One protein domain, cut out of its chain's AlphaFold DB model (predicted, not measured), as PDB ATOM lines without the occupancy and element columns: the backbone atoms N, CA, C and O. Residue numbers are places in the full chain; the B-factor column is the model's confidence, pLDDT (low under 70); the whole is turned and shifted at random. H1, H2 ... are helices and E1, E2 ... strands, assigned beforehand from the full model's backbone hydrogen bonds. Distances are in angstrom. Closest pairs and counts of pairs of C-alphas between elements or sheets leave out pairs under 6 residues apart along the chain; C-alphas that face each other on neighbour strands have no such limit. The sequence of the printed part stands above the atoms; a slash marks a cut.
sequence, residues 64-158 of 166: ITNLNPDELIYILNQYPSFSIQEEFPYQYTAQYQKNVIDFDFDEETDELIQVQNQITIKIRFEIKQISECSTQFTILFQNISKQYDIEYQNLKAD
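Overview. This is residues 64 to 158 of the 166 residues of an uncharacterized protein of Tetrahymena thermophila (strain SB210) (UniProt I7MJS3). A twisted ribbon of four antiparallel strands has a long two-stranded arm, the E2 and E3 hairpin, which runs on past the short strand E1 and past E4. Two short helices, H1 and H2, pack at separate places on one face of the wider part of the sheet, H1 beside the strands and over none of them, and much of the length comes from the arm. The printed part has 95 residues, with two named helices and four named strands in the order H1 E1 E2 E3 E4 H2; the sheet's order is E1, E2, E3, E4, and the class is mixed, helices and strands. The whole is loose, with a radius of gyration of the C-alphas of 17.7 A, and the C-alphas span 64 by 20 by 19 A, a rod.

Arrangement. Residues 64 to 65 pair, antiparallel, with residues 137 to 138. H1, residues 69 to 77, is on the sheet at a height of 7.4 A, over none of its strands. E1, residues 82 to 88, is an edge strand; its closest C-alpha to H1 is that of Ile 84, 6.6 A from that of Asn 77. E1 and E2, residues 91 to 106, form a hairpin at 143 degrees, with N 85 and O 93 2.8 A apart. E2 and E3, residues 111 to 130, form a hairpin at 162 degrees, with N 94 and O 123 2.8 A apart, and N 104 and O 113 2.9 A apart near the tip. E3 and E4, residues 133 to 143, form a hairpin at 148 degrees, with N 138 and O 128 2.7 A apart. E4 is the other edge strand, apart from E1, and bends by 53 degrees at residue 136. The four strands make a meander, each the antiparallel neighbour of the one before. H2, residues 149 to 158, is on the same face of the sheet as H1, an arrangement of two layers, helices on one face of a sheet. The closest C-alphas of H2 and E3 are those of Tyr 152 and Ile 121, 6.6 A apart. H1 and H2 are apart. In H1 and H2 every O i to N i+4 pair is within hydrogen-bond range.

Along the chain. H1 begins at C-alpha 69, (16.046, -11.057, -24.279), and is 12.1 A long. E1 measures 18.5 A, E2 44.5 A, E3 55.4 A and E4 27.5 A. E3 begins at C-alpha 111, (2.986, -52.790, -0.040). H2, 14.2 A long, ends at C-alpha 158, (17.997, -26.862, -15.153).

Size, cuts and confidence. The two C-alphas farthest apart are those of Thr 109 and Glu 132, at 64.4 A. The printed part has no cut, and the five links between named elements are tight. The mean pLDDT of the printed part is 88.1; residues 147 to 148 are under 70.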
ATOM      1  N   ILE A  64      22.978 -13.664 -14.267       90.44
ATOM      2  CA  ILE A  64      23.482 -12.597 -15.138       90.44
ATOM      3  C   ILE A  64      23.953 -13.254 -16.435       90.44
ATOM      4  O   ILE A  64      24.691 -14.235 -16.395       90.44
ATOM      5  N   THR A  65      23.536 -12.715 -17.577       90.00
ATOM      6  CA  THR A  65      23.882 -13.241 -18.903       90.00
ATOM      7  C   THR A  65      24.180 -12.115 -19.891       90.00
ATOM      8  O   THR A  65      23.739 -10.982 -19.702       90.00
ATOM      9  N   ASN A  66      24.932 -12.421 -20.948       90.56
ATOM     10  CA  ASN A  66      25.146 -11.518 -22.082       90.56
ATOM     11  C   ASN A  66      24.125 -11.737 -23.214       90.56
ATOM     12  O   ASN A  66      24.155 -11.011 -24.207       90.56
ATOM     13  N   LEU A  67      23.260 -12.746 -23.081       89.88
ATOM     14  CA  LEU A  67      22.225 -13.055 -24.061       89.88
ATOM     15  C   LEU A  67      21.185 -11.944 -24.081       89.88
ATOM     16  O   LEU A  67      20.729 -11.483 -23.029       89.88
ATOM     17  N   ASN A  68      20.796 -11.524 -25.282       88.88
ATOM     18  CA  ASN A  68      19.704 -10.576 -25.413       88.88
ATOM     19  C   ASN A  68      18.365 -11.249 -25.022       88.88
ATOM     20  O   ASN A  68      18.270 -12.479 -24.986       88.88
ATOM     21  N   PRO A  69      17.314 -10.473 -24.700       88.56
ATOM     22  CA  PRO A  69      16.046 -11.057 -24.279       88.56
ATOM     23  C   PRO A  69      15.436 -12.018 -25.306       88.56
ATOM     24  O   PRO A  69      14.915 -13.054 -24.913       88.56
ATOM     25  N   ASP A  70      15.534 -11.726 -26.603       88.44
ATOM     26  CA  ASP A  70      14.942 -12.566 -27.649       88.44
ATOM     27  C   ASP A  70      15.644 -13.932 -27.742       88.44
ATOM     28  O   ASP A  70      14.982 -14.965 -27.838       88.44
ATOM     29  N   GLU A  71      16.976 -13.955 -27.636       91.00
ATOM     30  CA  GLU A  71      17.794 -15.171 -27.538       91.00
ATOM     31  C   GLU A  71      17.425 -15.979 -26.296       91.00
ATOM     32  O   GLU A  71      17.245 -17.194 -26.369       91.00
ATOM     33  N   LEU A  72      17.249 -15.301 -25.160       91.25
ATOM     34  CA  LEU A  72      16.872 -15.952 -23.915       91.25
ATOM     35  C   LEU A  72      15.513 -16.647 -24.027       91.25
ATOM     36  O   LEU A  72      15.362 -17.808 -23.649       91.25
ATOM     37  N   ILE A  73      14.521 -15.934 -24.557       91.75
ATOM     38  CA  ILE A  73      13.177 -16.468 -24.775       91.75
ATOM     39  C   ILE A  73      13.207 -17.600 -25.791       91.75
ATOM     40  O   ILE A  73      12.514 -18.599 -25.605       91.75
ATOM     41  N   TYR A  74      14.019 -17.482 -26.839       91.31
ATOM     42  CA  TYR A  74      14.204 -18.551 -27.809       91.31
ATOM     43  C   TYR A  74      14.735 -19.829 -27.147       91.31
ATOM     44  O   TYR A  74      14.122 -20.883 -27.322       91.31
ATOM     45  N   ILE A  75      15.806 -19.728 -26.348       91.81
ATOM     46  CA  ILE A  75      16.412 -20.856 -25.621       91.81
ATOM     47  C   ILE A  75      15.402 -21.477 -24.654       91.81
ATOM     48  O   ILE A  75      15.179 -22.688 -24.680       91.81
ATOM     49  N   LEU A  76      14.732 -20.657 -23.841       91.06
ATOM     50  CA  LEU A  76      13.751 -21.140 -22.870       91.06
ATOM     51  C   LEU A  76      12.539 -21.807 -23.540       91.06
ATOM     52  O   LEU A  76      12.016 -22.784 -23.012       91.06
ATOM     53  N   ASN A  77      12.113 -21.337 -24.716       90.12
ATOM     54  CA  ASN A  77      11.044 -21.975 -25.492       90.12
ATOM     55  C   ASN A  77      11.442 -23.334 -26.086       90.12
ATOM     56  O   ASN A  77      10.556 -24.107 -26.445       90.12
ATOM     57  N   GLN A  78      12.739 -23.643 -26.204       89.94
ATOM     58  CA  GLN A  78      13.183 -24.986 -26.591       89.94
ATOM     59  C   GLN A  78      13.125 -25.980 -25.421       89.94
ATOM     60  O   GLN A  78      13.305 -27.180 -25.632       89.94
ATOM     61  N   TYR A  79      12.888 -25.513 -24.189       90.94
ATOM     62  CA  TYR A  79      12.828 -26.391 -23.029       90.94
ATOM     63  C   TYR A  79      11.574 -27.288 -23.088       90.94
ATOM     64  O   TYR A  79      10.458 -26.780 -23.235       90.94
ATOM     65  N   PRO A  80      11.707 -28.623 -22.965       88.12
ATOM     66  CA  PRO A  80      10.575 -29.535 -23.095       88.12
ATOM     67  C   PRO A  80       9.462 -29.258 -22.082       88.12
ATOM     68  O   PRO A  80       9.729 -28.998 -20.910       88.12
ATOM     69  N   SER A  81       8.205 -29.366 -22.522       87.56
ATOM     70  CA  SER A  81       7.016 -29.160 -21.675       87.56
ATOM     71  C   SER A  81       6.960 -27.788 -20.986       87.56
ATOM     72  O   SER A  81       6.258 -27.631 -19.983       87.56
ATOM     73  N   PHE A  82       7.693 -26.806 -21.514       90.88
ATOM     74  CA  PHE A  82       7.729 -25.429 -21.044       90.88
ATOM     75  C   PHE A  82       6.957 -24.543 -22.020       90.88
ATOM     76  O   PHE A  82       7.228 -24.528 -23.216       90.88
ATOM     77  N   SER A  83       5.974 -23.804 -21.516       91.69
ATOM     78  CA  SER A  83       5.216 -22.834 -22.307       91.69
ATOM     79  C   SER A  83       5.399 -21.445 -21.722       91.69
ATOM     80  O   SER A  83       5.115 -21.254 -20.538       91.69
ATOM     81  N   ILE A  84       5.824 -20.486 -22.541       93.12
ATOM     82  CA  ILE A  84       6.081 -19.102 -22.140       93.12
ATOM     83  C   ILE A  84       5.013 -18.183 -22.724       93.12
ATOM     84  O   ILE A  84       4.689 -18.257 -23.907       93.12
ATOM     85  N   GLN A  85       4.525 -17.264 -21.900       93.25
ATOM     86  CA  GLN A  85       3.659 -16.169 -22.297       93.25
ATOM     87  C   GLN A  85       4.250 -14.851 -21.801       93.25
ATOM     88  O   GLN A  85       4.600 -14.711 -20.630       93.25
ATOM     89  N   GLU A  86       4.348 -13.867 -22.688       91.00
ATOM     90  CA  GLU A  86       4.697 -12.500 -22.308       91.00
ATOM     91  C   GLU A  86       3.459 -11.784 -21.752       91.00
ATOM     92  O   GLU A  86       2.437 -11.680 -22.427       91.00
ATOM     93  N   GLU A  87       3.545 -11.297 -20.514       87.88
ATOM     94  CA  GLU A  87       2.471 -10.515 -19.879       87.88
ATOM     95  C   GLU A  87       2.701  -9.017 -20.104       87.88
ATOM     96  O   GLU A  87       1.802  -8.251 -20.455       87.88
ATOM     97  N   PHE A  88       3.955  -8.604 -19.927       85.06
ATOM     98  CA  PHE A  88       4.463  -7.271 -20.210       85.06
ATOM     99  C   PHE A  88       5.848  -7.423 -20.840       85.06
ATOM    100  O   PHE A  88       6.480  -8.456 -20.645       85.06
ATOM    101  N   PRO A  89       6.360  -6.420 -21.568       85.25
ATOM    102  CA  PRO A  89       7.687  -6.520 -22.158       85.25
ATOM    103  C   PRO A  89       8.713  -6.923 -21.121       85.25
ATOM    104  O   PRO A  89       8.820  -6.266 -20.080       85.25
ATOM    105  N   TYR A  90       9.457  -7.977 -21.429       88.12
ATOM    106  CA  TYR A  90      10.523  -8.479 -20.566       88.12
ATOM    107  C   TYR A  90      10.035  -9.048 -19.221       88.12
ATOM    108  O   TYR A  90      10.835  -9.307 -18.322       88.12
ATOM    109  N   GLN A  91       8.725  -9.261 -19.083       90.88
ATOM    110  CA  GLN A  91       8.080  -9.928 -17.960       90.88
ATOM    111  C   GLN A  91       7.168 -11.028 -18.481       90.88
ATOM    112  O   GLN A  91       6.151 -10.794 -19.140       90.88
ATOM    113  N   TYR A  92       7.504 -12.248 -18.111       92.31
ATOM    114  CA  TYR A  92       6.889 -13.421 -18.685       92.31
ATOM    115  C   TYR A  92       6.368 -14.334 -17.589       92.31
ATOM    116  O   TYR A  92       6.916 -14.418 -16.485       92.31
ATOM    117  N   THR A  93       5.317 -15.058 -17.931       94.50
ATOM    118  CA  THR A  93       4.817 -16.184 -17.164       94.50
ATOM    119  C   THR A  93       5.123 -17.448 -17.948       94.50
ATOM    120  O   THR A  93       4.772 -17.556 -19.119       94.50
ATOM    121  N   ALA A  94       5.760 -18.418 -17.305       93.44
ATOM    122  CA  ALA A  94       5.905 -19.760 -17.833       93.44
ATOM    123  C   ALA A  94       5.087 -20.764 -17.039       93.44
ATOM    124  O   ALA A  94       4.890 -20.633 -15.827       93.44
ATOM    125  N   GLN A  95       4.674 -21.810 -17.739       93.31
ATOM    126  CA  GLN A  95       4.127 -23.016 -17.154       93.31
ATOM    127  C   GLN A  95       4.955 -24.214 -17.612       93.31
ATOM    128  O   GLN A  95       5.221 -24.382 -18.799       93.31
ATOM    129  N   TYR A  96       5.338 -25.044 -16.653       92.12
ATOM    130  CA  TYR A  96       6.030 -26.302 -16.856       92.12
ATOM    131  C   TYR A  96       5.165 -27.446 -16.345       92.12
ATOM    132  O   TYR A  96       4.608 -27.360 -15.246       92.12
ATOM    133  N   GLN A  97       5.049 -28.505 -17.136       90.94
ATOM    134  CA  GLN A  97       4.324 -29.711 -16.755       90.94
ATOM    135  C   GLN A  97       5.274 -30.905 -16.732       90.94
ATOM    136  O   GLN A  97       6.010 -31.140 -17.691       90.94
ATOM    137  N   LYS A  98       5.233 -31.676 -15.647       87.94
ATOM    138  CA  LYS A  98       6.054 -32.876 -15.470       87.94
ATOM    139  C   LYS A  98       5.241 -33.964 -14.790       87.94
ATOM    140  O   LYS A  98       4.445 -33.685 -13.898       87.94
ATOM    141  N   ASN A  99       5.472 -35.199 -15.210       87.12
ATOM    142  CA  ASN A  99       4.984 -36.366 -14.495       87.12
ATOM    143  C   ASN A  99       6.056 -36.773 -13.486       87.12
ATOM    144  O   ASN A  99       7.207 -37.001 -13.861       87.12
ATOM    145  N   VAL A 100       5.677 -36.822 -12.219       83.25
ATOM    146  CA  VAL A 100       6.506 -37.296 -11.116       83.25
ATOM    147  C   VAL A 100       5.974 -38.654 -10.692       83.25
ATOM    148  O   VAL A 100       4.765 -38.882 -10.643       83.25
ATOM    149  N   ILE A 101       6.899 -39.575 -10.459       84.50
ATOM    150  CA  ILE A 101       6.596 -40.876  -9.886       84.50
ATOM    151  C   ILE A 101       6.953 -40.778  -8.411       84.50
ATOM    152  O   ILE A 101       8.128 -40.620  -8.083       84.50
ATOM    153  N   ASP A 102       5.938 -40.891  -7.569       81.56
ATOM    154  CA  ASP A 102       6.083 -41.013  -6.127       81.56
ATOM    155  C   ASP A 102       5.797 -42.459  -5.712       81.56
ATOM    156  O   ASP A 102       5.218 -43.249  -6.465       81.56
ATOM    157  N   PHE A 103       6.223 -42.817  -4.507       86.31
ATOM    158  CA  PHE A 103       5.898 -44.096  -3.893       86.31
ATOM    159  C   PHE A 103       5.097 -43.809  -2.635       86.31
ATOM    160  O   PHE A 103       5.577 -43.090  -1.759       86.31
ATOM    161  N   ASP A 104       3.883 -44.342  -2.584       85.75
ATOM    162  CA  ASP A 104       3.032 -44.297  -1.404       85.75
ATOM    163  C   ASP A 104       3.045 -45.667  -0.730       85.75
ATOM    164  O   ASP A 104       3.225 -46.693  -1.392       85.75
ATOM    165  N   PHE A 105       2.918 -45.687   0.587       87.25
ATOM    166  CA  PHE A 105       2.929 -46.925   1.353       87.25
ATOM    167  C   PHE A 105       1.508 -47.253   1.789       87.25
ATOM    168  O   PHE A 105       0.877 -46.476   2.504       87.25
ATOM    169  N   ASP A 106       1.009 -48.403   1.351       85.75
ATOM    170  CA  ASP A 106      -0.302 -48.886   1.751       85.75
ATOM    171  C   ASP A 106      -0.187 -49.649   3.074       85.75
ATOM    172  O   ASP A 106       0.252 -50.797   3.124       85.75
ATOM    173  N   GLU A 107      -0.593 -48.992   4.162       86.44
ATOM    174  CA  GLU A 107      -0.584 -49.568   5.509       86.44
ATOM    175  C   GLU A 107      -1.534 -50.774   5.658       86.44
ATOM    176  O   GLU A 107      -1.355 -51.572   6.580       86.44
ATOM    177  N   GLU A 108      -2.538 -50.932   4.783       85.56
ATOM    178  CA  GLU A 108      -3.479 -52.058   4.844       85.56
ATOM    179  C   GLU A 108      -2.923 -53.321   4.178       85.56
ATOM    180  O   GLU A 108      -3.220 -54.435   4.621       85.56
ATOM    181  N   THR A 109      -2.117 -53.158   3.126       86.38
ATOM    182  CA  THR A 109      -1.542 -54.275   2.359       86.38
ATOM    183  C   THR A 109      -0.054 -54.511   2.627       86.38
ATOM    184  O   THR A 109       0.452 -55.562   2.240       86.38
ATOM    185  N   ASP A 110       0.619 -53.609   3.356       87.81
ATOM    186  CA  ASP A 110       2.071 -53.622   3.622       87.81
ATOM    187  C   ASP A 110       2.903 -53.568   2.320       87.81
ATOM    188  O   ASP A 110       4.002 -54.118   2.223       87.81
ATOM    189  N   GLU A 111       2.369 -52.907   1.285       86.88
ATOM    190  CA  GLU A 111       2.986 -52.790  -0.040       86.88
ATOM    191  C   GLU A 111       3.319 -51.331  -0.401       86.88
ATOM    192  O   GLU A 111       2.609 -50.383  -0.062       86.88
ATOM    193  N   LEU A 112       4.420 -51.140  -1.138       87.94
ATOM    194  CA  LEU A 112       4.761 -49.857  -1.760       87.94
ATOM    195  C   LEU A 112       4.062 -49.747  -3.113       87.94
ATOM    196  O   LEU A 112       4.376 -50.486  -4.051       87.94
ATOM    197  N   ILE A 113       3.165 -48.780  -3.235       87.69
ATOM    198  CA  ILE A 113       2.418 -48.509  -4.454       87.69
ATOM    199  C   ILE A 113       3.071 -47.344  -5.187       87.69
ATOM    200  O   ILE A 113       3.333 -46.276  -4.634       87.69
ATOM    201  N   GLN A 114       3.325 -47.538  -6.477       87.62
ATOM    202  CA  GLN A 114       3.792 -46.465  -7.340       87.62
ATOM    203  C   GLN A 114       2.623 -45.537  -7.695       87.62
ATOM    204  O   GLN A 114       1.658 -45.960  -8.334       87.62
ATOM    205  N   VAL A 115       2.742 -44.256  -7.354       86.31
ATOM    206  CA  VAL A 115       1.752 -43.223  -7.666       86.31
ATOM    207  C   VAL A 115       2.310 -42.297  -8.740       86.31
ATOM    208  O   VAL A 115       3.426 -41.790  -8.645       86.31
ATOM    209  N   GLN A 116       1.535 -42.080  -9.801       86.69
ATOM    210  CA  GLN A 116       1.890 -41.138 -10.860       86.69
ATOM    211  C   GLN A 116       1.167 -39.815 -10.633       86.69
ATOM    212  O   GLN A 116      -0.053 -39.736 -10.768       86.69
ATOM    213  N   ASN A 117       1.936 -38.772 -10.341       84.50
ATOM    214  CA  ASN A 117       1.437 -37.429 -10.098       84.50
ATOM    215  C   ASN A 117       1.817 -36.508 -11.257       84.50
ATOM    216  O   ASN A 117       2.979 -36.417 -11.647       84.50
ATOM    217  N   GLN A 118       0.845 -35.783 -11.807       86.69
ATOM    218  CA  GLN A 118       1.134 -34.710 -12.755       86.69
ATOM    219  C   GLN A 118       1.286 -33.396 -11.992       86.69
ATOM    220  O   GLN A 118       0.322 -32.873 -11.429       86.69
ATOM    221  N   ILE A 119       2.493 -32.835 -12.002       87.44
ATOM    222  CA  ILE A 119       2.770 -31.538 -11.393       87.44
ATOM    223  C   ILE A 119       2.741 -30.436 -12.448       87.44
ATOM    224  O   ILE A 119       3.177 -30.602 -13.590       87.44
ATOM    225  N   THR A 120       2.230 -29.277 -12.044       90.31
ATOM    226  CA  THR A 120       2.291 -28.049 -12.834       90.31
ATOM    227  C   THR A 120       3.012 -26.984 -12.028       90.31
ATOM    228  O   THR A 120       2.538 -26.576 -10.967       90.31
ATOM    229  N   ILE A 121       4.133 -26.507 -12.559       91.00
ATOM    230  CA  ILE A 121       4.917 -25.425 -11.973       91.00
ATOM    231  C   ILE A 121       4.689 -24.180 -12.817       91.00
ATOM    232  O   ILE A 121       4.871 -24.191 -14.031       91.00
ATOM    233  N   LYS A 122       4.277 -23.097 -12.176       92.62
ATOM    234  CA  LYS A 122       4.173 -21.773 -12.772       92.62
ATOM    235  C   LYS A 122       5.307 -20.901 -12.256       92.62
ATOM    236  O   LYS A 122       5.536 -20.803 -11.049       92.62
ATOM    237  N   ILE A 123       5.998 -20.256 -13.184       92.56
ATOM    238  CA  ILE A 123       7.143 -19.394 -12.910       92.56
ATOM    239  C   ILE A 123       6.860 -18.032 -13.517       92.56
ATOM    240  O   ILE A 123       6.385 -17.939 -14.644       92.56
ATOM    241  N   ARG A 124       7.180 -16.967 -12.790       92.69
ATOM    242  CA  ARG A 124       7.329 -15.641 -13.383       92.69
ATOM    243  C   ARG A 124       8.806 -15.361 -13.577       92.69
ATOM    244  O   ARG A 124       9.589 -15.619 -12.666       92.69
ATOM    245  N   PHE A 125       9.173 -14.814 -14.726       90.88
ATOM    246  CA  PHE A 125      10.524 -14.331 -14.948       90.88
ATOM    247  C   PHE A 125      10.534 -12.893 -15.438       90.88
ATOM    248  O   PHE A 125       9.683 -12.466 -16.217       90.88
ATOM    249  N   GLU A 126      11.489 -12.137 -14.913       91.44
ATOM    250  CA  GLU A 126      11.677 -10.723 -15.200       91.44
ATOM    251  C   GLU A 126      13.099 -10.502 -15.706       91.44
ATOM    252  O   GLU A 126      14.060 -10.924 -15.056       91.44
ATOM    253  N   ILE A 127      13.216  -9.841 -16.860       91.00
ATOM    254  CA  ILE A 127      14.487  -9.507 -17.498       91.00
ATOM    255  C   ILE A 127      14.751  -8.006 -17.349       91.00
ATOM    256  O   ILE A 127      13.914  -7.167 -17.693       91.00
ATOM    257  N   LYS A 128      15.934  -7.650 -16.846       89.69
ATOM    258  CA  LYS A 128      16.382  -6.258 -16.665       89.69
ATOM    259  C   LYS A 128      17.723  -6.026 -17.332       89.69
ATOM    260  O   LYS A 128      18.540  -6.929 -17.389       89.69
ATOM    261  N   GLN A 129      17.985  -4.821 -17.820       88.50
ATOM    262  CA  GLN A 129      19.299  -4.484 -18.372       88.50
ATOM    263  C   GLN A 129      20.184  -3.912 -17.264       88.50
ATOM    264  O   GLN A 129      19.712  -3.139 -16.433       88.50
ATOM    265  N   ILE A 130      21.474  -4.230 -17.259       87.00
ATOM    266  CA  ILE A 130      22.414  -3.565 -16.354       87.00
ATOM    267  C   ILE A 130      22.753  -2.183 -16.933       87.00
ATOM    268  O   ILE A 130      23.236  -2.060 -18.056       87.00
ATOM    269  N   SER A 131      22.463  -1.116 -16.188       81.88
ATOM    270  CA  SER A 131      22.546   0.284 -16.627       81.88
ATOM    271  C   SER A 131      23.904   0.643 -17.222       81.88
ATOM    272  O   SER A 131      23.969   1.326 -18.244       81.88
ATOM    273  N   GLU A 132      24.975   0.183 -16.584       79.81
ATOM    274  CA  GLU A 132      26.361   0.483 -16.934       79.81
ATOM    275  C   GLU A 132      26.975  -0.554 -17.890       79.81
ATOM    276  O   GLU A 132      28.118  -0.384 -18.313       79.81
ATOM    277  N   CYS A 133      26.237  -1.612 -18.254       75.94
ATOM    278  CA  CYS A 133      26.680  -2.637 -19.195       75.94
ATOM    279  C   CYS A 133      25.577  -2.934 -20.217       75.94
ATOM    280  O   CYS A 133      24.675  -3.737 -19.985       75.94
ATOM    281  N   SER A 134      25.654  -2.289 -21.384       75.12
ATOM    282  CA  SER A 134      24.611  -2.371 -22.417       75.12
ATOM    283  C   SER A 134      24.358  -3.784 -22.943       75.12
ATOM    284  O   SER A 134      23.299  -4.031 -23.510       75.12
ATOM    285  N   THR A 135      25.318  -4.690 -22.771       83.94
ATOM    286  CA  THR A 135      25.257  -6.074 -23.248       83.94
ATOM    287  C   THR A 135      24.861  -7.071 -22.166       83.94
ATOM    288  O   THR A 135      24.706  -8.238 -22.488       83.94
ATOM    289  N   GLN A 136      24.731  -6.654 -20.902       88.81
ATOM    290  CA  GLN A 136      24.421  -7.569 -19.806       88.81
ATOM    291  C   GLN A 136      22.983  -7.440 -19.338       88.81
ATOM    292  O   GLN A 136      22.450  -6.343 -19.124       88.81
ATOM    293  N   PHE A 137      22.395  -8.609 -19.121       89.88
ATOM    294  CA  PHE A 137      21.026  -8.779 -18.710       89.88
ATOM    295  C   PHE A 137      20.901  -9.610 -17.451       89.88
ATOM    296  O   PHE A 137      21.675 -10.505 -17.115       89.88
ATOM    297  N   THR A 138      19.890  -9.167 -16.741       90.56
ATOM    298  CA  THR A 138      19.421  -9.517 -15.440       90.56
ATOM    299  C   THR A 138      18.253 -10.484 -15.398       90.56
ATOM    300  O   THR A 138      17.217 -10.020 -15.858       90.56
ATOM    301  N   ILE A 139      18.305 -11.725 -14.912       91.38
ATOM    302  CA  ILE A 139      17.104 -12.576 -14.854       91.38
ATOM    303  C   ILE A 139      16.734 -12.867 -13.410       91.38
ATOM    304  O   ILE A 139      17.588 -13.218 -12.595       91.38
ATOM    305  N   LEU A 140      15.452 -12.725 -13.099       92.00
ATOM    306  CA  LEU A 140      14.868 -13.126 -11.827       92.00
ATOM    307  C   LEU A 140      13.775 -14.156 -12.089       92.00
ATOM    308  O   LEU A 140      12.812 -13.840 -12.782       92.00
ATOM    309  N   PHE A 141      13.896 -15.349 -11.512       91.62
ATOM    310  CA  PHE A 141      12.866 -16.378 -11.509       91.62
ATOM    311  C   PHE A 141      12.105 -16.331 -10.184       91.62
ATOM    312  O   PHE A 141      12.682 -16.338  -9.100       91.62
ATOM    313  N   GLN A 142      10.781 -16.347 -10.262       91.00
ATOM    314  CA  GLN A 142       9.896 -16.354  -9.103       91.00
ATOM    315  C   GLN A 142       8.959 -17.550  -9.191       91.00
ATOM    316  O   GLN A 142       8.229 -17.699 -10.176       91.00
ATOM    317  N   ASN A 143       8.957 -18.391  -8.155       91.12
ATOM    318  CA  ASN A 143       7.940 -19.424  -8.018       91.12
ATOM    319  C   ASN A 143       6.599 -18.751  -7.732       91.12
ATOM    320  O   ASN A 143       6.452 -18.053  -6.731       91.12
ATOM    321  N   ILE A 144       5.620 -18.965  -8.603       90.81
ATOM    322  CA  ILE A 144       4.235 -18.541  -8.358       90.81
ATOM    323  C   ILE A 144       3.315 -19.749  -8.123       90.81
ATOM    324  O   ILE A 144       2.101 -19.598  -7.974       90.81
ATOM    325  N   SER A 145       3.891 -20.951  -8.058       84.75
ATOM    326  CA  SER A 145       3.220 -22.186  -7.651       84.75
ATOM    327  C   SER A 145       3.155 -22.254  -6.129       84.75
ATOM    328  O   SER A 145       4.127 -21.943  -5.452       84.75
ATOM    329  N   LYS A 146       2.026 -22.700  -5.572       72.06
ATOM    330  CA  LYS A 146       1.837 -22.783  -4.113       72.06
ATOM    331  C   LYS A 146       2.313 -24.096  -3.473       72.06
ATOM    332  O   LYS A 146       2.227 -24.203  -2.257       72.06
ATOM    333  N   GLN A 147       2.716 -25.104  -4.254       63.81
ATOM    334  CA  GLN A 147       2.742 -26.495  -3.766       63.81
ATOM    335  C   GLN A 147       4.032 -27.302  -3.985       63.81
ATOM    336  O   GLN A 147       4.095 -28.408  -3.472       63.81
ATOM    337  N   TYR A 148       5.072 -26.803  -4.666       68.75
ATOM    338  CA  TYR A 148       6.228 -27.651  -5.022       68.75
ATOM    339  C   TYR A 148       7.546 -26.875  -5.097       68.75
ATOM    340  O   TYR A 148       8.060 -26.610  -6.183       68.75
ATOM    341  N   ASP A 149       8.099 -26.499  -3.944       79.06
ATOM    342  CA  ASP A 149       9.339 -25.715  -3.909       79.06
ATOM    343  C   ASP A 149      10.552 -26.497  -4.419       79.06
ATOM    344  O   ASP A 149      11.344 -25.940  -5.170       79.06
ATOM    345  N   ILE A 150      10.684 -27.787  -4.090       85.94
ATOM    346  CA  ILE A 150      11.833 -28.601  -4.527       85.94
ATOM    347  C   ILE A 150      11.845 -28.755  -6.053       85.94
ATOM    348  O   ILE A 150      12.849 -28.456  -6.695       85.94
ATOM    349  N   GLU A 151      10.720 -29.149  -6.651       87.00
ATOM    350  CA  GLU A 151      10.628 -29.305  -8.107       87.00
ATOM    351  C   GLU A 151      10.799 -27.969  -8.838       87.00
ATOM    352  O   GLU A 151      11.387 -27.927  -9.918       87.00
ATOM    353  N   TYR A 152      10.355 -26.861  -8.235       90.56
ATOM    354  CA  TYR A 152      10.652 -25.530  -8.753       90.56
ATOM    355  C   TYR A 152      12.156 -25.223  -8.727       90.56
ATOM    356  O   TYR A 152      12.673 -24.718  -9.721       90.56
ATOM    357  N   GLN A 153      12.864 -25.518  -7.631       90.69
ATOM    358  CA  GLN A 153      14.312 -25.284  -7.557       90.69
ATOM    359  C   GLN A 153      15.076 -26.150  -8.562       90.69
ATOM    360  O   GLN A 153      15.984 -25.642  -9.217       90.69
ATOM    361  N   ASN A 154      14.672 -27.413  -8.737       91.06
ATOM    362  CA  ASN A 154      15.246 -28.307  -9.744       91.06
ATOM    363  C   ASN A 154      15.056 -27.731 -11.153       91.06
ATOM    364  O   ASN A 154      16.028 -27.522 -11.872       91.06
ATOM    365  N   LEU A 155      13.820 -27.361 -11.502       91.69
ATOM    366  CA  LEU A 155      13.519 -26.739 -12.790       91.69
ATOM    367  C   LEU A 155      14.308 -25.440 -12.994       91.69
ATOM    368  O   LEU A 155      14.877 -25.225 -14.057       91.69
ATOM    369  N   LYS A 156      14.369 -24.564 -11.989       92.81
ATOM    370  CA  LYS A 156      15.138 -23.316 -12.061       92.81
ATOM    371  C   LYS A 156      16.618 -23.588 -12.331       92.81
ATOM    372  O   LYS A 156      17.205 -22.909 -13.170       92.81
ATOM    373  N   ALA A 157      17.210 -24.560 -11.639       92.44
ATOM    374  CA  ALA A 157      18.595 -24.954 -11.859       92.44
ATOM    375  C   ALA A 157      18.806 -25.466 -13.290       92.44
ATOM    376  O   ALA A 157      19.734 -25.009 -13.956       92.44
ATOM    377  N   ASP A 158      17.917 -26.326 -13.791       92.94
ATOM    378  CA  ASP A 158      17.997 -26.862 -15.153       92.94
ATOM    379  C   ASP A 158      17.873 -25.761 -16.217       92.94
ATOM    380  O   ASP A 158      18.643 -25.728 -17.178       92.94
TER     381      ASP A 158